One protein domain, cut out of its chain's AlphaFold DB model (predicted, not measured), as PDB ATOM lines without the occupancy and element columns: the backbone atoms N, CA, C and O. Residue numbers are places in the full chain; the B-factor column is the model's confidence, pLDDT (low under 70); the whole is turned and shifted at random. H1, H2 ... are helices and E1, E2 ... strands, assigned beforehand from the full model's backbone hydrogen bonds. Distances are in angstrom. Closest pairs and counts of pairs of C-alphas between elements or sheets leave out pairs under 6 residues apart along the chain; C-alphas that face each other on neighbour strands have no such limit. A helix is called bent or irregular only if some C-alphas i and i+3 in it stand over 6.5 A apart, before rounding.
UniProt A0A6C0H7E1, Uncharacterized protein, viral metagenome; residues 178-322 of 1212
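What this domain is: This is residues 178 to 322 of the 1212 residues of an uncharacterized protein of viral metagenome (UniProt A0A6C0H7E1). What shape do these atoms make? The long helix H2 runs through the middle, loosely packed between two small two-stranded sheets, E1 with E4 and E2 with E3, and a helical hairpin of H3 and H4. H5 packs on H2, H6 lies beside E3, and H1 packs beside E1. What is the make-up? The printed part has 145 residues with six named helices and four named strands, in the order H1 H2 E1 E2 E3 E4 H3 H4 H5 H6; both sheets are antiparallel and the class is mixed, helices and strands. The whole is compact, with a radius of gyration of the C-alphas of 15.4 A and spans of 47 by 35 by 28 A.

Where its parts are: Where do the first elements lie? H1 is residues 178 to 184, with C-alpha 178 at (318.890, 339.086, 455.017). H2, residues 190 to 207, is 26.0 A long and begins at C-alpha 190, (319.998, 350.281, 453.622). Which residues are strands? E1 is residues 221 to 225, E2 233 to 237, E3 240 to 244 and E4 249 to 253. Which helices follow? H3, residues 273 to 285, is 18.3 A long and H4, residues 290 to 300, 15.4 A. H5 is residues 306 to 309; H6, residues 312 to 317, ends at C-alpha 317, (321.284, 356.590, 440.868), and is irregular, with C-alphas 313 and 316 7.6 A apart.

How they stand to each other: What is near H1 and H2? The closest C-alphas of H1 and E1 are those of Leu 178 and Leu 222, 5.4 A apart. Those of H2 and E4 are Gln 196 and Ile 251, 6.8 A. H2 touches H5 with residues 195 to 202 alone, the closest C-alphas being those of Tyr 202 and Glu 306, 6.8 A. How do the strands pair? E1 and E4 are antiparallel, with N 224 and O 250 2.7 A apart, within hydrogen-bond range. E2 and E3 form a hairpin, with N 235 and O 242 at 2.8 A. How do the later helices stand? The hairpin H3 and H4 touch at a shallow tilt of 21 degrees, opposite ways, closest at C-alphas Ile 276 and Lys 300, 5.9 A. The closest C-alphas of E3 and H6 are those of Tyr 243 and Tyr 317, 4.8 A. Every O i to N i+4 pair is within hydrogen-bond range in H1, H2, H3 and H4; H6 has 0 of 2, but 2 of 3 O i to N i+3 pairs, and H5 is too short for an i+4 pair.

The domain as a whole: How far does it reach? The two C-alphas farthest apart are those of Gln 228 and Gln 266, 47.7 A, and the printed part has no cut. Which links are long? Those from H2 to E1 and from E4 to H3. Where is confidence low? pLDDT is under 70 at 22 residues, among them 262 to 270.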
ATOM      1  N   LEU A 178     318.737 337.646 454.777       85.06
ATOM      2  CA  LEU A 178     318.890 339.086 455.017       85.06
ATOM      3  C   LEU A 178     318.988 339.419 456.515       85.06
ATOM      4  O   LEU A 178     319.768 340.296 456.885       85.06
ATOM      5  N   TYR A 179     318.272 338.682 457.374       84.44
ATOM      6  CA  TYR A 179     318.332 338.872 458.824       84.44
ATOM      7  C   TYR A 179     319.754 338.651 459.369       84.44
ATOM      8  O   TYR A 179     320.328 339.526 460.023       84.44
ATOM      9  N   ASP A 180     320.364 337.512 459.026       82.19
ATOM     10  CA  ASP A 180     321.729 337.171 459.439       82.19
ATOM     11  C   ASP A 180     322.772 338.083 458.783       82.19
ATOM     12  O   ASP A 180     323.786 338.415 459.399       82.19
ATOM     13  N   TYR A 181     322.532 338.517 457.541       83.12
ATOM     14  CA  TYR A 181     323.426 339.416 456.815       83.12
ATOM     15  C   TYR A 181     323.513 340.797 457.476       83.12
ATOM     16  O   TYR A 181     324.620 341.284 457.697       83.12
ATOM     17  N   ILE A 182     322.379 341.394 457.861       83.25
ATOM     18  CA  ILE A 182     322.354 342.659 458.615       83.25
ATOM     19  C   ILE A 182     323.010 342.463 459.988       83.25
ATOM     20  O   ILE A 182     323.912 343.215 460.353       83.25
ATOM     21  N   LYS A 183     322.647 341.399 460.714       81.94
ATOM     22  CA  LYS A 183     323.184 341.109 462.053       81.94
ATOM     23  C   LYS A 183     324.700 340.857 462.083       81.94
ATOM     24  O   LYS A 183     325.331 341.082 463.113       81.94
ATOM     25  N   SER A 184     325.287 340.392 460.979       78.75
ATOM     26  CA  SER A 184     326.729 340.119 460.857       78.75
ATOM     27  C   SER A 184     327.544 341.239 460.198       78.75
ATOM     28  O   SER A 184     328.773 341.186 460.247       78.75
ATOM     29  N   ASN A 185     326.909 342.263 459.612       71.62
ATOM     30  CA  ASN A 185     327.596 343.354 458.912       71.62
ATOM     31  C   ASN A 185     327.083 344.718 459.395       71.62
ATOM     32  O   ASN A 185     326.071 345.221 458.917       71.62
ATOM     33  N   SER A 186     327.843 345.389 460.263       57.03
ATOM     34  CA  SER A 186     327.505 346.704 460.842       57.03
ATOM     35  C   SER A 186     327.467 347.883 459.847       57.03
ATOM     36  O   SER A 186     327.389 349.033 460.264       57.03
ATOM     37  N   LEU A 187     327.585 347.618 458.541       53.88
ATOM     38  CA  LEU A 187     327.648 348.599 457.452       53.88
ATOM     39  C   LEU A 187     326.808 348.159 456.233       53.88
ATOM     40  O   LEU A 187     327.188 348.406 455.087       53.88
ATOM     41  N   VAL A 188     325.663 347.497 456.448       57.66
ATOM     42  CA  VAL A 188     324.682 347.308 455.363       57.66
ATOM     43  C   VAL A 188     324.110 348.668 454.970       57.66
ATOM     44  O   VAL A 188     323.370 349.290 455.730       57.66
ATOM     45  N   ILE A 189     324.424 349.123 453.758       67.62
ATOM     46  CA  ILE A 189     323.831 350.342 453.207       67.62
ATOM     47  C   ILE A 189     322.362 350.037 452.872       67.62
ATOM     48  O   ILE A 189     322.055 349.383 451.874       67.62
ATOM     49  N   ILE A 190     321.452 350.505 453.729       78.38
ATOM     50  CA  ILE A 190     319.998 350.281 453.622       78.38
ATOM     51  C   ILE A 190     319.446 350.821 452.290       78.38
ATOM     52  O   ILE A 190     318.529 350.245 451.712       78.38
ATOM     53  N   LYS A 191     320.037 351.893 451.760       86.19
ATOM     54  CA  LYS A 191     319.574 352.594 450.560       86.19
ATOM     55  C   LYS A 191     319.594 351.727 449.276       86.19
ATOM     56  O   LYS A 191     318.519 351.534 448.703       86.19
ATOM     57  N   PRO A 192     320.721 351.107 448.857       87.31
ATOM     58  CA  PRO A 192     320.713 350.109 447.787       87.31
ATOM     59  C   PRO A 192     319.833 348.882 448.052       87.31
ATOM     60  O   PRO A 192     319.247 348.347 447.112       87.31
ATOM     61  N   LEU A 193     319.731 348.433 449.310       88.62
ATOM     62  CA  LEU A 193     318.876 347.304 449.689       88.62
ATOM     63  C   LEU A 193     317.400 347.615 449.394       88.62
ATOM     64  O   LEU A 193     316.748 346.857 448.680       88.62
ATOM     65  N   LEU A 194     316.898 348.756 449.877       89.00
ATOM     66  CA  LEU A 194     315.534 349.212 449.609       89.00
ATOM     67  C   LEU A 194     315.294 349.416 448.110       89.00
ATOM     68  O   LEU A 194     314.267 348.965 447.611       89.00
ATOM     69  N   PHE A 195     316.239 350.016 447.376       91.38
ATOM     70  CA  PHE A 195     316.091 350.201 445.928       91.38
ATOM     71  C   PHE A 195     315.866 348.868 445.195       91.38
ATOM     72  O   PHE A 195     314.911 348.746 444.429       91.38
ATOM     73  N   GLN A 196     316.683 347.842 445.476       91.94
ATOM     74  CA  GLN A 196     316.543 346.515 444.858       91.94
ATOM     75  C   GLN A 196     315.188 345.856 445.194       91.94
ATOM     76  O   GLN A 196     314.581 345.233 444.320       91.94
ATOM     77  N   ILE A 197     314.674 346.021 446.422       91.88
ATOM     78  CA  ILE A 197     313.350 345.507 446.828       91.88
ATOM     79  C   ILE A 197     312.237 346.221 446.058       91.88
ATOM     80  O   ILE A 197     311.413 345.576 445.407       91.88
ATOM     81  N   ILE A 198     312.217 347.552 446.124       92.62
ATOM     82  CA  ILE A 198     311.120 348.382 445.616       92.62
ATOM     83  C   ILE A 198     311.066 348.312 444.082       92.62
ATOM     84  O   ILE A 198     309.977 348.178 443.525       92.62
ATOM     85  N   HIS A 199     312.221 348.294 443.402       92.81
ATOM     86  CA  HIS A 199     312.318 348.043 441.956       92.81
ATOM     87  C   HIS A 199     311.687 346.703 441.569       92.81
ATOM     88  O   HIS A 199     310.895 346.621 440.633       92.81
ATOM     89  N   THR A 200     311.974 345.654 442.336       93.12
ATOM     90  CA  THR A 200     311.486 344.302 442.044       93.12
ATOM     91  C   THR A 200     309.979 344.185 442.253       93.12
ATOM     92  O   THR A 200     309.294 343.617 441.405       93.12
ATOM     93  N   LEU A 201     309.437 344.778 443.322       91.75
ATOM     94  CA  LEU A 201     307.987 344.836 443.548       91.75
ATOM     95  C   LEU A 201     307.268 345.688 442.487       91.75
ATOM     96  O   LEU A 201     306.184 345.308 442.037       91.75
ATOM     97  N   TYR A 202     307.884 346.783 442.028       91.81
ATOM     98  CA  TYR A 202     307.407 347.564 440.883       91.81
ATOM     99  C   TYR A 202     307.338 346.702 439.612       91.81
ATOM    100  O   TYR A 202     306.249 346.530 439.080       91.81
ATOM    101  N   ILE A 203     308.433 346.063 439.181       91.06
ATOM    102  CA  ILE A 203     308.470 345.221 437.965       91.06
ATOM    103  C   ILE A 203     307.466 344.053 438.016       91.06
ATOM    104  O   ILE A 203     306.814 343.733 437.012       91.06
ATOM    105  N   ILE A 204     307.314 343.417 439.185       90.00
ATOM    106  CA  ILE A 204     306.326 342.348 439.384       90.00
ATOM    107  C   ILE A 204     304.901 342.903 439.263       90.00
ATOM    108  O   ILE A 204     304.094 342.304 438.559       90.00
ATOM    109  N   THR A 205     304.572 344.032 439.900       88.38
ATOM    110  CA  THR A 205     303.203 344.594 439.875       88.38
ATOM    111  C   THR A 205     302.869 345.395 438.614       88.38
ATOM    112  O   THR A 205     301.695 345.552 438.289       88.38
ATOM    113  N   GLU A 206     303.869 345.836 437.853       87.94
ATOM    114  CA  GLU A 206     303.740 346.353 436.488       87.94
ATOM    115  C   GLU A 206     303.302 345.224 435.540       87.94
ATOM    116  O   GLU A 206     302.288 345.340 434.850       87.94
ATOM    117  N   THR A 207     304.004 344.084 435.579       87.19
ATOM    118  CA  THR A 207     303.702 342.925 434.717       87.19
ATOM    119  C   THR A 207     302.464 342.146 435.193       87.19
ATOM    120  O   THR A 207     301.678 341.657 434.382       87.19
ATOM    121  N   TYR A 208     302.246 342.062 436.507       86.94
ATOM    122  CA  TYR A 208     301.147 341.342 437.150       86.94
ATOM    123  C   TYR A 208     300.393 342.265 438.120       86.94
ATOM    124  O   TYR A 208     300.560 342.204 439.336       86.94
ATOM    125  N   LYS A 209     299.506 343.099 437.563       81.88
ATOM    126  CA  LYS A 209     298.745 344.189 438.224       81.88
ATOM    127  C   LYS A 209     298.070 343.879 439.572       81.88
ATOM    128  O   LYS A 209     297.759 344.804 440.318       81.88
ATOM    129  N   TYR A 210     297.810 342.606 439.861       80.50
ATOM    130  CA  TYR A 210     297.139 342.135 441.076       80.50
ATOM    131  C   TYR A 210     297.959 341.088 441.853       80.50
ATOM    132  O   TYR A 210     297.397 340.302 442.621       80.50
ATOM    133  N   PHE A 211     299.276 341.056 441.636       87.88
ATOM    134  CA  PHE A 211     300.205 340.324 442.487       87.88
ATOM    135  C   PHE A 211     300.251 340.951 443.886       87.88
ATOM    136  O   PHE A 211     300.422 342.161 444.015       87.88
ATOM    137  N   ASN A 212     300.150 340.116 444.918       87.00
ATOM    138  CA  ASN A 212     300.577 340.440 446.279       87.00
ATOM    139  C   ASN A 212     301.374 339.245 446.818       87.00
ATOM    140  O   ASN A 212     300.959 338.099 446.615       87.00
ATOM    141  N   HIS A 213     302.473 339.490 447.526       87.94
ATOM    142  CA  HIS A 213     303.290 338.462 448.178       87.94
ATOM    143  C   HIS A 213     302.582 337.889 449.419       87.94
ATOM    144  O   HIS A 213     302.571 336.675 449.626       87.94
ATOM    145  N   ASN A 214     301.917 338.761 450.183       85.25
ATOM    146  CA  ASN A 214     301.185 338.529 451.436       85.25
ATOM    147  C   ASN A 214     302.026 337.989 452.616       85.25
ATOM    148  O   ASN A 214     301.465 337.766 453.686       85.25
ATOM    149  N   ASN A 215     303.341 337.775 452.459       83.44
ATOM    150  CA  ASN A 215     304.250 337.355 453.538       83.44
ATOM    151  C   ASN A 215     305.709 337.823 453.309       83.44
ATOM    152  O   ASN A 215     306.680 337.068 453.473       83.44
ATOM    153  N   LEU A 216     305.881 339.080 452.885       88.62
ATOM    154  CA  LEU A 216     307.197 339.674 452.641       88.62
ATOM    155  C   LEU A 216     307.828 340.172 453.956       88.62
ATOM    156  O   LEU A 216     307.858 341.364 454.234       88.62
ATOM    157  N   LYS A 217     308.326 339.238 454.771       88.00
ATOM    158  CA  LYS A 217     309.155 339.503 455.964       88.00
ATOM    159  C   LYS A 217     310.634 339.684 455.567       88.00
ATOM    160  O   LYS A 217     311.031 339.269 454.475       88.00
ATOM    161  N   VAL A 218     311.492 340.203 456.451       86.06
ATOM    162  CA  VAL A 218     312.963 340.268 456.279       86.06
ATOM    163  C   VAL A 218     313.528 338.896 455.908       86.06
ATOM    164  O   VAL A 218     314.326 338.773 454.979       86.06
ATOM    165  N   LYS A 219     313.044 337.838 456.571       82.44
ATOM    166  CA  LYS A 219     313.426 336.446 456.293       82.44
ATOM    167  C   LYS A 219     312.966 335.905 454.934       82.44
ATOM    168  O   LYS A 219     313.377 334.805 454.569       82.44
ATOM    169  N   SER A 220     312.127 336.626 454.190       84.62
ATOM    170  CA  SER A 220     311.720 336.288 452.816       84.62
ATOM    171  C   SER A 220     312.665 336.875 451.755       84.62
ATOM    172  O   SER A 220     312.343 336.873 450.566       84.62
ATOM    173  N   ILE A 221     313.848 337.350 452.170       87.69
ATOM    174  CA  ILE A 221     314.901 337.859 451.291       87.69
ATOM    175  C   ILE A 221     316.230 337.146 451.578       87.69
ATOM    176  O   ILE A 221     316.693 337.068 452.717       87.69
ATOM    177  N   LEU A 222     316.870 336.655 450.516       87.06
ATOM    178  CA  LEU A 222     318.244 336.157 450.535       87.06
ATOM    179  C   LEU A 222     319.205 337.228 450.014       87.06
ATOM    180  O   LEU A 222     318.880 337.968 449.086       87.06
ATOM    181  N   VAL A 223     320.416 337.253 450.564       87.31
ATOM    182  CA  VAL A 223     321.511 338.117 450.114       87.31
ATOM    183  C   VAL A 223     322.598 337.261 449.475       87.31
ATOM    184  O   VAL A 223     323.207 336.413 450.128       87.31
ATOM    185  N   TYR A 224     322.834 337.480 448.184       87.25
ATOM    186  CA  TYR A 224     323.968 336.966 447.425       87.25
ATOM    187  C   TYR A 224     325.150 337.904 447.637       87.25
ATOM    188  O   TYR A 224     325.079 339.087 447.305       87.25
ATOM    189  N   LYS A 225     326.258 337.387 448.157       83.44
ATOM    190  CA  LYS A 225     327.477 338.171 448.350       83.44
ATOM    191  C   LYS A 225     328.310 338.154 447.073       83.44
ATOM    192  O   LYS A 225     328.720 337.098 446.589       83.44
ATOM    193  N   LEU A 226     328.571 339.339 446.540       78.75
ATOM    194  CA  LEU A 226     329.369 339.550 445.343       78.75
ATOM    195  C   LEU A 226     330.833 339.778 445.736       78.75
ATOM    196  O   LEU A 226     331.141 340.409 446.751       78.75
ATOM    197  N   LYS A 227     331.762 339.294 444.908       72.88
ATOM    198  CA  LYS A 227     333.161 339.738 444.989       72.88
ATOM    199  C   LYS A 227     333.211 341.225 444.625       72.88
ATOM    200  O   LYS A 227     332.432 341.664 443.785       72.88
ATOM    201  N   GLN A 228     334.117 341.990 445.235       58.91
ATOM    202  CA  GLN A 228     334.294 343.401 444.881       58.91
ATOM    203  C   GLN A 228     334.630 343.526 443.390       58.91
ATOM    204  O   GLN A 228     335.657 343.032 442.925       58.91
ATOM    205  N   THR A 229     333.740 344.181 442.651       51.00
ATOM    206  CA  THR A 229     333.863 344.463 441.222       51.00
ATOM    207  C   THR A 229     333.442 345.902 440.982       51.00
ATOM    208  O   THR A 229     332.419 346.324 441.520       51.00
ATOM    209  N   ASN A 230     334.157 346.625 440.120       54.22
ATOM    210  CA  ASN A 230     333.824 348.002 439.726       54.22
ATOM    211  C   ASN A 230     332.644 348.040 438.726       54.22
ATOM    212  O   ASN A 230     332.643 348.820 437.775       54.22
ATOM    213  N   ASN A 231     331.671 347.145 438.901       62.03
ATOM    214  CA  ASN A 231     330.554 346.955 437.992       62.03
ATOM    215  C   ASN A 231     329.434 347.939 438.342       62.03
ATOM    216  O   ASN A 231     329.050 348.078 439.504       62.03
ATOM    217  N   LEU A 232     328.896 348.589 437.314       75.31
ATOM    218  CA  LEU A 232     327.651 349.344 437.383       75.31
ATOM    219  C   LEU A 232     326.493 348.379 437.113       75.31
ATOM    220  O   LEU A 232     326.482 347.696 436.089       75.31
ATOM    221  N   PHE A 233     325.523 348.326 438.019       81.94
ATOM    222  CA  PHE A 233     324.270 347.609 437.813       81.94
ATOM    223  C   PHE A 233     323.222 348.579 437.273       81.94
ATOM    224  O   PHE A 233     322.832 349.513 437.971       81.94
ATOM    225  N   GLU A 234     322.804 348.361 436.027       85.69
ATOM    226  CA  GLU A 234     321.749 349.125 435.360       85.69
ATOM    227  C   GLU A 234     320.361 348.576 435.726       85.69
ATOM    228  O   GLU A 234     320.149 347.363 435.760       85.69
ATOM    229  N   TYR A 235     319.427 349.489 435.978       87.56
ATOM    230  CA  TYR A 235     318.024 349.235 436.282       87.56
ATOM    231  C   TYR A 235     317.148 350.160 435.435       87.56
ATOM    232  O   TYR A 235     317.468 351.339 435.278       87.56
ATOM    233  N   LEU A 236     316.037 349.632 434.917       84.81
ATOM    234  CA  LEU A 236     315.062 350.381 434.118       84.81
ATOM    235  C   LEU A 236     313.767 350.575 434.912       84.81
ATOM    236  O   LEU A 236     313.277 349.624 435.531       84.81
ATOM    237  N   ILE A 237     313.232 351.796 434.897       84.56
ATOM    238  CA  ILE A 237     311.942 352.188 435.483       84.56
ATOM    239  C   ILE A 237     311.282 353.116 434.463       84.56
ATOM    240  O   ILE A 237     311.797 354.203 434.218       84.56
ATOM    241  N   ASN A 238     310.185 352.684 433.833       81.00
ATOM    242  CA  ASN A 238     309.714 353.275 432.573       81.00
ATOM    243  C   ASN A 238     310.896 353.411 431.572       81.00
ATOM    244  O   ASN A 238     311.621 352.438 431.357       81.00
ATOM    245  N   ASP A 239     311.119 354.601 431.009       78.06
ATOM    246  CA  ASP A 239     312.259 354.919 430.133       78.06
ATOM    247  C   ASP A 239     313.535 355.358 430.897       78.06
ATOM    248  O   ASP A 239     314.599 355.529 430.295       78.06
ATOM    249  N   ASP A 240     313.457 355.554 432.220       82.75
ATOM    250  CA  ASP A 240     314.553 356.087 433.035       82.75
ATOM    251  C   ASP A 240     315.567 355.010 433.444       82.75
ATOM    252  O   ASP A 240     315.217 353.909 433.888       82.75
ATOM    253  N   LYS A 241     316.857 355.364 433.361       86.94
ATOM    254  CA  LYS A 241     317.984 354.491 433.719       86.94
ATOM    255  C   LYS A 241     318.581 354.849 435.075       86.94
ATOM    256  O   LYS A 241     319.038 355.971 435.285       86.94
ATOM    257  N   TYR A 242     318.637 353.865 435.966       88.56
ATOM    258  CA  TYR A 242     319.200 353.978 437.308       88.56
ATOM    259  C   TYR A 242     320.441 353.082 437.424       88.56
ATOM    260  O   TYR A 242     320.436 351.940 436.967       88.56
ATOM    261  N   TYR A 243     321.504 353.587 438.049       86.94
ATOM    262  CA  TYR A 243     322.811 352.937 438.115       86.94
ATOM    263  C   TYR A 243     323.304 352.795 439.553       86.94
ATOM    264  O   TYR A 243     323.556 353.780 440.246       86.94
ATOM    265  N   LEU A 244     323.491 351.550 439.986       85.50
ATOM    266  CA  LEU A 244     323.991 351.202 441.313       85.50
ATOM    267  C   LEU A 244     325.449 350.729 441.200       85.50
ATOM    268  O   LEU A 244     325.740 349.782 440.468       85.50
ATOM    269  N   SER A 245     326.371 351.376 441.916       74.69
ATOM    270  CA  SER A 245     327.816 351.094 441.883       74.69
ATOM    271  C   SER A 245     328.360 350.667 443.253       74.69
ATOM    272  O   SER A 245     327.725 350.886 444.283       74.69
ATOM    273  N   ASN A 246     329.546 350.048 443.268       66.56
ATOM    274  CA  ASN A 246     330.309 349.676 444.474       66.56
ATOM    275  C   ASN A 246     329.607 348.726 445.474       66.56
ATOM    276  O   ASN A 246     330.098 348.539 446.588       66.56
ATOM    277  N   ILE A 247     328.500 348.082 445.092       75.25
ATOM    278  CA  ILE A 247     327.777 347.147 445.966       75.25
ATOM    279  C   ILE A 247     328.437 345.764 445.936       75.25
ATOM    280  O   ILE A 247     328.613 345.160 444.880       75.25
ATOM    281  N   ASN A 248     328.743 345.227 447.116       81.12
ATOM    282  CA  ASN A 248     329.242 343.865 447.325       81.12
ATOM    283  C   ASN A 248     328.120 342.825 447.540       81.12
ATOM    284  O   ASN A 248     328.393 341.727 448.028       81.12
ATOM    285  N   PHE A 249     326.867 343.147 447.207       85.69
ATOM    286  CA  PHE A 249     325.724 342.258 447.399       85.69
ATOM    287  C   PHE A 249     324.607 342.456 446.364       85.69
ATOM    288  O   PHE A 249     324.445 343.520 445.767       85.69
ATOM    289  N   GLU A 250     323.809 341.407 446.195       88.00
ATOM    290  CA  GLU A 250     322.584 341.366 445.403       88.00
ATOM    291  C   GLU A 250     321.500 340.630 446.191       88.00
ATOM    292  O   GLU A 250     321.773 339.652 446.879       88.00
ATOM    293  N   ILE A 251     320.260 341.085 446.088       90.56
ATOM    294  CA  ILE A 251     319.112 340.488 446.771       90.56
ATOM    295  C   ILE A 251     318.384 339.443 445.901       90.56
ATOM    296  O   ILE A 251     318.331 339.604 444.683       90.56
ATOM    297  N   LYS A 252     317.753 338.427 446.513       90.69
ATOM    298  CA  LYS A 252     316.715 337.575 445.894       90.69
ATOM    299  C   LYS A 252     315.489 337.453 446.811       90.69
ATOM    300  O   LYS A 252     315.640 337.086 447.974       90.69
ATOM    301  N   ILE A 253     314.286 337.698 446.293       90.56
ATOM    302  CA  ILE A 253     313.009 337.485 447.001       90.56
ATOM    303  C   ILE A 253     312.588 336.005 446.897       90.56
ATOM    304  O   ILE A 253     312.764 335.381 445.846       90.56
ATOM    305  N   ILE A 254     312.045 335.455 447.992       87.44
ATOM    306  CA  ILE A 254     311.592 334.058 448.147       87.44
ATOM    307  C   ILE A 254     310.257 333.961 448.922       87.44
ATOM    308  O   ILE A 254     309.712 334.977 449.352       87.44
ATOM    309  N   ASN A 255     309.768 332.733 449.151       84.06
ATOM    310  CA  ASN A 255     308.601 332.378 449.982       84.06
ATOM    311  C   ASN A 255     307.243 332.793 449.408       84.06
ATOM    312  O   ASN A 255     306.415 333.399 450.086       84.06
ATOM    313  N   PHE A 256     306.986 332.393 448.165       89.50
ATOM    314  CA  PHE A 256     305.762 332.742 447.444       89.50
ATOM    315  C   PHE A 256     304.531 331.887 447.824       89.50
ATOM    316  O   PHE A 256     303.491 331.958 447.176       89.50
ATOM    317  N   GLU A 257     304.627 331.090 448.893       87.25
ATOM    318  CA  GLU A 257     303.584 330.185 449.410       87.25
ATOM    319  C   GLU A 257     302.221 330.857 449.602       87.25
ATOM    320  O   GLU A 257     301.191 330.297 449.231       87.25
ATOM    321  N   LYS A 258     302.213 332.077 450.154       86.00
ATOM    322  CA  LYS A 258     300.999 332.871 450.403       86.00
ATOM    323  C   LYS A 258     300.729 333.917 449.319       86.00
ATOM    324  O   LYS A 258     299.790 334.700 449.449       86.00
ATOM    325  N   SER A 259     301.522 333.949 448.250       88.69
ATOM    326  CA  SER A 259     301.379 334.950 447.194       88.69
ATOM    327  C   SER A 259     300.140 334.695 446.339       88.69
ATOM    328  O   SER A 259     299.769 333.555 446.076       88.69
ATOM    329  N   ASN A 260     299.482 335.765 445.901       85.25
ATOM    330  CA  ASN A 260     298.242 335.696 445.135       85.25
ATOM    331  C   ASN A 260     298.371 336.490 443.837       85.25
ATOM    332  O   ASN A 260     298.780 337.647 443.855       85.25
ATOM    333  N   LEU A 261     297.947 335.878 442.730       77.00
ATOM    334  CA  LEU A 261     297.663 336.541 441.457       77.00
ATOM    335  C   LEU A 261     296.138 336.654 441.329       77.00
ATOM    336  O   LEU A 261     295.483 335.736 440.832       77.00
ATOM    337  N   LEU A 262     295.550 337.738 441.845       58.91
ATOM    338  CA  LEU A 262     294.091 337.884 441.862       58.91
ATOM    339  C   LEU A 262     293.546 338.189 440.459       58.91
ATOM    340  O   LEU A 262     293.775 339.260 439.904       58.91
ATOM    341  N   ILE A 263     292.771 337.254 439.908       52.31
ATOM    342  CA  ILE A 263     291.985 337.462 438.679       52.31
ATOM    343  C   ILE A 263     290.651 338.174 439.005       52.31
ATOM    344  O   ILE A 263     290.092 338.885 438.166       52.31
ATOM    345  N   ASP A 264     290.160 338.045 440.243       41.88
ATOM    346  CA  ASP A 264     288.892 338.621 440.694       41.88
ATOM    347  C   ASP A 264     288.985 340.125 440.994       41.88
ATOM    348  O   ASP A 264     289.651 340.577 441.926       41.88
ATOM    349  N   LYS A 265     288.223 340.918 440.233       47.50
ATOM    350  CA  LYS A 265     288.249 342.396 440.203       47.50
ATOM    351  C   LYS A 265     287.730 343.108 441.475       47.50
ATOM    352  O   LYS A 265     287.487 344.312 441.425       47.50
ATOM    353  N   GLN A 266     287.489 342.406 442.585       43.16
ATOM    354  CA  GLN A 266     286.565 342.860 443.644       43.16
ATOM    355  C   GLN A 266     287.185 343.362 444.964       43.16
ATOM    356  O   GLN A 266     286.441 343.645 445.902       43.16
ATOM    357  N   LYS A 267     288.509 343.556 445.070       48.47
ATOM    358  CA  LYS A 267     289.108 344.252 446.231       48.47
ATOM    359  C   LYS A 267     290.074 345.366 445.825       48.47
ATOM    360  O   LYS A 267     291.062 345.130 445.139       48.47
ATOM    361  N   LYS A 268     289.822 346.580 446.332       48.19
ATOM    362  CA  LYS A 268     290.830 347.648 446.427       48.19
ATOM    363  C   LYS A 268     291.825 347.279 447.536       48.19
ATOM    364  O   LYS A 268     291.610 347.643 448.688       48.19
ATOM    365  N   GLN A 269     292.886 346.547 447.207       56.28
ATOM    366  CA  GLN A 269     294.060 346.448 448.083       56.28
ATOM    367  C   GLN A 269     294.991 347.647 447.865       56.28
ATOM    368  O   GLN A 269     295.024 348.233 446.780       56.28
ATOM    369  N   ASN A 270     295.739 348.016 448.907       61.91
ATOM    370  CA  ASN A 270     296.820 348.988 448.789       61.91
ATOM    371  C   ASN A 270     297.957 348.362 447.960       61.91
ATOM    372  O   ASN A 270     298.444 347.292 448.317       61.91
ATOM    373  N   LYS A 271     298.387 349.023 446.876       70.94
ATOM    374  CA  LYS A 271     299.422 348.499 445.967       70.94
ATOM    375  C   LYS A 271     300.759 348.224 446.660       70.94
ATOM    376  O   LYS A 271     301.498 347.373 446.183       70.94
ATOM    377  N   ILE A 272     301.073 348.948 447.739       83.88
ATOM    378  CA  ILE A 272     302.345 348.827 448.468       83.88
ATOM    379  C   ILE A 272     302.256 347.956 449.732       83.88
ATOM    380  O   ILE A 272     303.148 348.023 450.573       83.88
ATOM    381  N   LEU A 273     301.191 347.158 449.896       86.06
ATOM    382  CA  LEU A 273     300.940 346.384 451.121       86.06
ATOM    383  C   LEU A 273     302.131 345.499 451.527       86.06
ATOM    384  O   LEU A 273     302.545 345.552 452.681       86.06
ATOM    385  N   ASP A 274     302.726 344.766 450.582       87.44
ATOM    386  CA  ASP A 274     303.884 343.901 450.852       87.44
ATOM    387  C   ASP A 274     305.105 344.686 451.353       87.44
ATOM    388  O   ASP A 274     305.831 344.221 452.230       87.44
ATOM    389  N   LEU A 275     305.324 345.896 450.827       89.94
ATOM    390  CA  LEU A 275     306.399 346.777 451.278       89.94
ATOM    391  C   LEU A 275     306.096 347.380 452.651       89.94
ATOM    392  O   LEU A 275     307.014 347.508 453.450       89.94
ATOM    393  N   ILE A 276     304.838 347.708 452.963       89.75
ATOM    394  CA  ILE A 276     304.457 348.126 454.322       89.75
ATOM    395  C   ILE A 276     304.786 346.996 455.308       89.75
ATOM    396  O   ILE A 276     305.528 347.238 456.256       89.75
ATOM    397  N   THR A 277     304.353 345.760 455.021       89.81
ATOM    398  CA  THR A 277     304.665 344.567 455.829       89.81
ATOM    399  C   THR A 277     306.171 344.346 455.989       89.81
ATOM    400  O   THR A 277     306.633 344.130 457.107       89.81
ATOM    401  N   PHE A 278     306.950 344.459 454.909       91.19
ATOM    402  CA  PHE A 278     308.411 344.352 454.971       91.19
ATOM    403  C   PHE A 278     309.041 345.434 455.853       91.19
ATOM    404  O   PHE A 278     309.949 345.148 456.626       91.19
ATOM    405  N   ILE A 279     308.574 346.679 455.746       90.56
ATOM    406  CA  ILE A 279     309.114 347.798 456.520       90.56
ATOM    407  C   ILE A 279     308.733 347.681 458.003       90.56
ATOM    408  O   ILE A 279     309.553 348.010 458.858       90.56
ATOM    409  N   ASP A 280     307.527 347.211 458.328       91.00
ATOM    410  CA  ASP A 280     307.127 346.917 459.710       91.00
ATOM    411  C   ASP A 280     308.013 345.815 460.323       91.00
ATOM    412  O   ASP A 280     308.566 346.010 461.404       91.00
ATOM    413  N   ASP A 281     308.231 344.709 459.604       89.25
ATOM    414  CA  ASP A 281     309.097 343.599 460.032       89.25
ATOM    415  C   ASP A 281     310.579 344.020 460.149       89.25
ATOM    416  O   ASP A 281     311.276 343.601 461.075       89.25
ATOM    417  N   LEU A 282     311.058 344.910 459.269       89.00
ATOM    418  CA  LEU A 282     312.416 345.468 459.307       89.00
ATOM    419  C   LEU A 282     312.635 346.393 460.515       89.00
ATOM    420  O   LEU A 282     313.666 346.276 461.175       89.00
ATOM    421  N   ILE A 283     311.679 347.279 460.817       88.50
ATOM    422  CA  ILE A 283     311.735 348.176 461.987       88.50
ATOM    423  C   ILE A 283     311.601 347.374 463.292       88.50
ATOM    424  O   ILE A 283     312.267 347.690 464.270       88.50
ATOM    425  N   ALA A 284     310.789 346.313 463.311       88.62
ATOM    426  CA  ALA A 284     310.672 345.424 464.469       88.62
ATOM    427  C   ALA A 284     311.909 344.525 464.685       88.62
ATOM    428  O   ALA A 284     312.141 344.062 465.800       88.62
ATOM    429  N   SER A 285     312.698 344.265 463.635       85.00
ATOM    430  CA  SER A 285     313.859 343.362 463.686       85.00
ATOM    431  C   SER A 285     315.186 344.033 464.064       85.00
ATOM    432  O   SER A 285     316.109 343.316 464.460       85.00
ATOM    433  N   PHE A 286     315.321 345.358 463.905       84.38
ATOM    434  CA  PHE A 286     316.606 346.063 464.024       84.38
ATOM    435  C   PHE A 286     316.490 347.483 464.586       84.38
ATOM    436  O   PHE A 286     315.609 348.247 464.198       84.38
ATOM    437  N   ASP A 287     317.480 347.877 465.390       82.50
ATOM    438  CA  ASP A 287     317.688 349.263 465.821       82.50
ATOM    439  C   ASP A 287     318.175 350.129 464.640       82.50
ATOM    440  O   ASP A 287     319.373 350.244 464.365       82.50
ATOM    441  N   LEU A 288     317.234 350.711 463.894       82.62
ATOM    442  CA  LEU A 288     317.512 351.604 462.765       82.62
ATOM    443  C   LEU A 288     317.762 353.054 463.222       82.62
ATOM    444  O   LEU A 288     317.264 353.494 464.257       82.62
ATOM    445  N   SER A 289     318.499 353.831 462.422       82.75
ATOM    446  CA  SER A 289     318.671 355.270 462.668       82.75
ATOM    447  C   SER A 289     317.367 356.047 462.451       82.75
ATOM    448  O   SER A 289     316.532 355.661 461.631       82.75
ATOM    449  N   THR A 290     317.210 357.186 463.134       83.19
ATOM    450  CA  THR A 290     316.023 358.051 463.009       83.19
ATOM    451  C   THR A 290     315.755 358.455 461.558       83.19
ATOM    452  O   THR A 290     314.635 358.308 461.085       83.19
ATOM    453  N   GLU A 291     316.800 358.841 460.817       81.44
ATOM    454  CA  GLU A 291     316.739 359.152 459.379       81.44
ATOM    455  C   GLU A 291     316.182 357.979 458.550       81.44
ATOM    456  O   GLU A 291     315.328 358.168 457.684       81.44
ATOM    457  N   ALA A 292     316.614 356.745 458.836       81.56
ATOM    458  CA  ALA A 292     316.079 355.569 458.158       81.56
ATOM    459  C   ALA A 292     314.598 355.355 458.502       81.56
ATOM    460  O   ALA A 292     313.809 355.074 457.606       81.56
ATOM    461  N   ILE A 293     314.195 355.536 459.764       84.94
ATOM    462  CA  ILE A 293     312.795 355.399 460.196       84.94
ATOM    463  C   ILE A 293     311.911 356.478 459.546       84.94
ATOM    464  O   ILE A 293     310.830 356.157 459.051       84.94
ATOM    465  N   GLU A 294     312.367 357.730 459.463       86.12
ATOM    466  CA  GLU A 294     311.667 358.836 458.789       86.12
ATOM    467  C   GLU A 294     311.444 358.549 457.294       86.12
ATOM    468  O   GLU A 294     310.335 358.699 456.778       86.12
ATOM    469  N   ILE A 295     312.460 358.047 456.592       85.88
ATOM    470  CA  ILE A 295     312.361 357.718 455.162       85.88
ATOM    471  C   ILE A 295     311.488 356.470 454.933       85.88
ATOM    472  O   ILE A 295     310.655 356.441 454.024       85.88
ATOM    473  N   LEU A 296     311.605 355.458 455.795       87.75
ATOM    474  CA  LEU A 296     310.771 354.255 455.764       87.75
ATOM    475  C   LEU A 296     309.292 354.554 456.054       87.75
ATOM    476  O   LEU A 296     308.409 353.994 455.405       87.75
ATOM    477  N   THR A 297     309.004 355.457 456.991       88.00
ATOM    478  CA  THR A 297     307.636 355.926 457.270       88.00
ATOM    479  C   THR A 297     307.090 356.816 456.156       88.00
ATOM    480  O   THR A 297     305.936 356.633 455.768       88.00
ATOM    481  N   LEU A 298     307.913 357.675 455.543       88.19
ATOM    482  CA  LEU A 298     307.552 358.416 454.329       88.19
ATOM    483  C   LEU A 298     307.142 357.470 453.188       88.19
ATOM    484  O   LEU A 298     306.161 357.741 452.493       88.19
ATOM    485  N   PHE A 299     307.831 356.340 453.003       89.12
ATOM    486  CA  PHE A 299     307.478 355.361 451.966       89.12
ATOM    487  C   PHE A 299     306.106 354.704 452.200       89.12
ATOM    488  O   PHE A 299     305.377 354.492 451.230       89.12
ATOM    489  N   LYS A 300     305.687 354.487 453.457       87.12
ATOM    490  CA  LYS A 300     304.335 353.982 453.788       87.12
ATOM    491  C   LYS A 300     303.202 354.941 453.387       87.12
ATOM    492  O   LYS A 300     302.054 354.513 453.318       87.12
ATOM    493  N   THR A 301     303.498 356.219 453.112       85.44
ATOM    494  CA  THR A 301     302.492 357.227 452.704       85.44
ATOM    495  C   THR A 301     302.172 357.237 451.203       85.44
ATOM    496  O   THR A 301     301.285 357.980 450.780       85.44
ATOM    497  N   LYS A 302     302.894 356.466 450.378       86.06
ATOM    498  CA  LYS A 302     302.747 356.477 448.910       86.06
ATOM    499  C   LYS A 302     301.689 355.491 448.416       86.06
ATOM    500  O   LYS A 302     301.416 354.476 449.047       86.06
ATOM    501  N   ASN A 303     301.105 355.766 447.249       80.31
ATOM    502  CA  ASN A 303     300.007 354.963 446.689       80.31
ATOM    503  C   ASN A 303     300.481 353.799 445.802       80.31
ATOM    504  O   ASN A 303     299.668 352.986 445.357       80.31
ATOM    505  N   ASN A 304     301.765 353.762 445.443       85.69
ATOM    506  CA  ASN A 304     302.375 352.804 444.521       85.69
ATOM    507  C   ASN A 304     303.911 352.851 444.636       85.69
ATOM    508  O   ASN A 304     304.470 353.782 445.210       85.69
ATOM    509  N   TYR A 305     304.588 351.850 444.070       89.12
ATOM    510  CA  TYR A 305     306.054 351.758 444.076       89.12
ATOM    511  C   TYR A 305     306.744 352.816 443.202       89.12
ATOM    512  O   TYR A 305     307.878 353.193 443.473       89.12
ATOM    513  N   GLU A 306     306.061 353.322 442.177       86.69
ATOM    514  CA  GLU A 306     306.582 354.320 441.238       86.69
ATOM    515  C   GLU A 306     306.812 355.676 441.935       86.69
ATOM    516  O   GLU A 306     307.915 356.215 441.889       86.69
ATOM    517  N   GLU A 307     305.841 356.148 442.727       86.38
ATOM    518  CA  GLU A 307     305.957 357.300 443.646       86.38
ATOM    519  C   GLU A 307     307.098 357.171 444.676       86.38
ATOM    520  O   GLU A 307     307.540 358.176 445.240       86.38
ATOM    521  N   ILE A 308     307.551 355.945 444.962       87.75
ATOM    522  CA  ILE A 308     308.656 355.669 445.888       87.75
ATOM    523  C   ILE A 308     309.997 355.671 445.140       87.75
ATOM    524  O   ILE A 308     310.964 356.237 445.640       87.75
ATOM    525  N   LEU A 309     310.061 355.093 443.940       87.31
ATOM    526  CA  LEU A 309     311.282 355.037 443.125       87.31
ATOM    527  C   LEU A 309     311.660 356.396 442.525       87.31
ATOM    528  O   LEU A 309     312.842 356.726 442.461       87.31
ATOM    529  N   TYR A 310     310.670 357.214 442.156       85.06
ATOM    530  CA  TYR A 310     310.910 358.579 441.683       85.06
ATOM    531  C   TYR A 310     311.270 359.576 442.795       85.06
ATOM    532  O   TYR A 310     311.701 360.683 442.471       85.06
ATOM    533  N   ASN A 311     311.145 359.197 444.074       86.06
ATOM    534  CA  ASN A 311     311.503 360.028 445.226       86.06
ATOM    535  C   ASN A 311     312.980 360.459 445.172       86.06
ATOM    536  O   ASN A 311     313.862 359.635 444.922       86.06
ATOM    537  N   ASN A 312     313.243 361.730 445.494       83.38
ATOM    538  CA  ASN A 312     314.570 362.349 445.485       83.38
ATOM    539  C   ASN A 312     315.636 361.561 446.268       83.38
ATOM    540  O   ASN A 312     316.822 361.656 445.960       83.38
ATOM    541  N   TYR A 313     315.232 360.745 447.249       84.44
ATOM    542  CA  TYR A 313     316.124 359.808 447.932       84.44
ATOM    543  C   TYR A 313     316.967 358.969 446.955       84.44
ATOM    544  O   TYR A 313     318.152 358.771 447.209       84.44
ATOM    545  N   PHE A 314     316.413 358.533 445.819       88.69
ATOM    546  CA  PHE A 314     317.109 357.705 444.825       88.69
ATOM    547  C   PHE A 314     317.724 358.491 443.644       88.69
ATOM    548  O   PHE A 314     318.257 357.871 442.723       88.69
ATOM    549  N   ASP A 315     317.717 359.832 443.663       83.31
ATOM    550  CA  ASP A 315     318.227 360.663 442.551       83.31
ATOM    551  C   ASP A 315     319.712 360.430 442.232       83.31
ATOM    552  O   ASP A 315     320.123 360.565 441.076       83.31
ATOM    553  N   GLU A 316     320.516 360.024 443.221       81.38
ATOM    554  CA  GLU A 316     321.943 359.715 443.036       81.38
ATOM    555  C   GLU A 316     322.182 358.583 442.020       81.38
ATOM    556  O   GLU A 316     323.224 358.552 441.368       81.38
ATOM    557  N   TYR A 317     321.204 357.686 441.835       85.25
ATOM    558  CA  TYR A 317     321.284 356.590 440.868       85.25
ATOM    559  C   TYR A 317     320.879 357.016 439.449       85.25
ATOM    560  O   TYR A 317     321.258 356.343 438.495       85.25
ATOM    561  N   LYS A 318     320.171 358.141 439.269       76.19
ATOM    562  CA  LYS A 318     319.683 358.600 437.951       76.19
ATOM    563  C   LYS A 318     320.778 359.213 437.056       76.19
ATOM    564  O   LYS A 318     320.547 359.417 435.869       76.19
ATOM    565  N   ASN A 319     321.957 359.565 437.591       60.62
ATOM    566  CA  ASN A 319     322.936 360.413 436.885       60.62
ATOM    567  C   ASN A 319     324.380 359.871 436.872       60.62
ATOM    568  O   ASN A 319     325.145 360.031 437.818       60.62
ATOM    569  N   VAL A 320     324.817 359.359 435.715       52.16
ATOM    570  CA  VAL A 320     326.170 358.792 435.492       52.16
ATOM    571  C   VAL A 320     327.300 359.846 435.475       52.16
ATOM    572  O   VAL A 320     328.476 359.495 435.547       52.16
ATOM    573  N   LYS A 321     326.987 361.152 435.422       44.69
ATOM    574  CA  LYS A 321     327.971 362.244 435.227       44.69
ATOM    575  C   LYS A 321     329.071 362.376 436.298       44.69
ATOM    576  O   LYS A 321     330.028 363.099 436.055       44.69
ATOM    577  N   LEU A 322     328.971 361.685 437.436       42.91
ATOM    578  CA  LEU A 322     330.017 361.633 438.472       42.91
ATOM    579  C   LEU A 322     331.047 360.498 438.291       42.91
ATOM    580  O   LEU A 322     332.040 360.471 439.013       42.91
TER     581      LEU A 322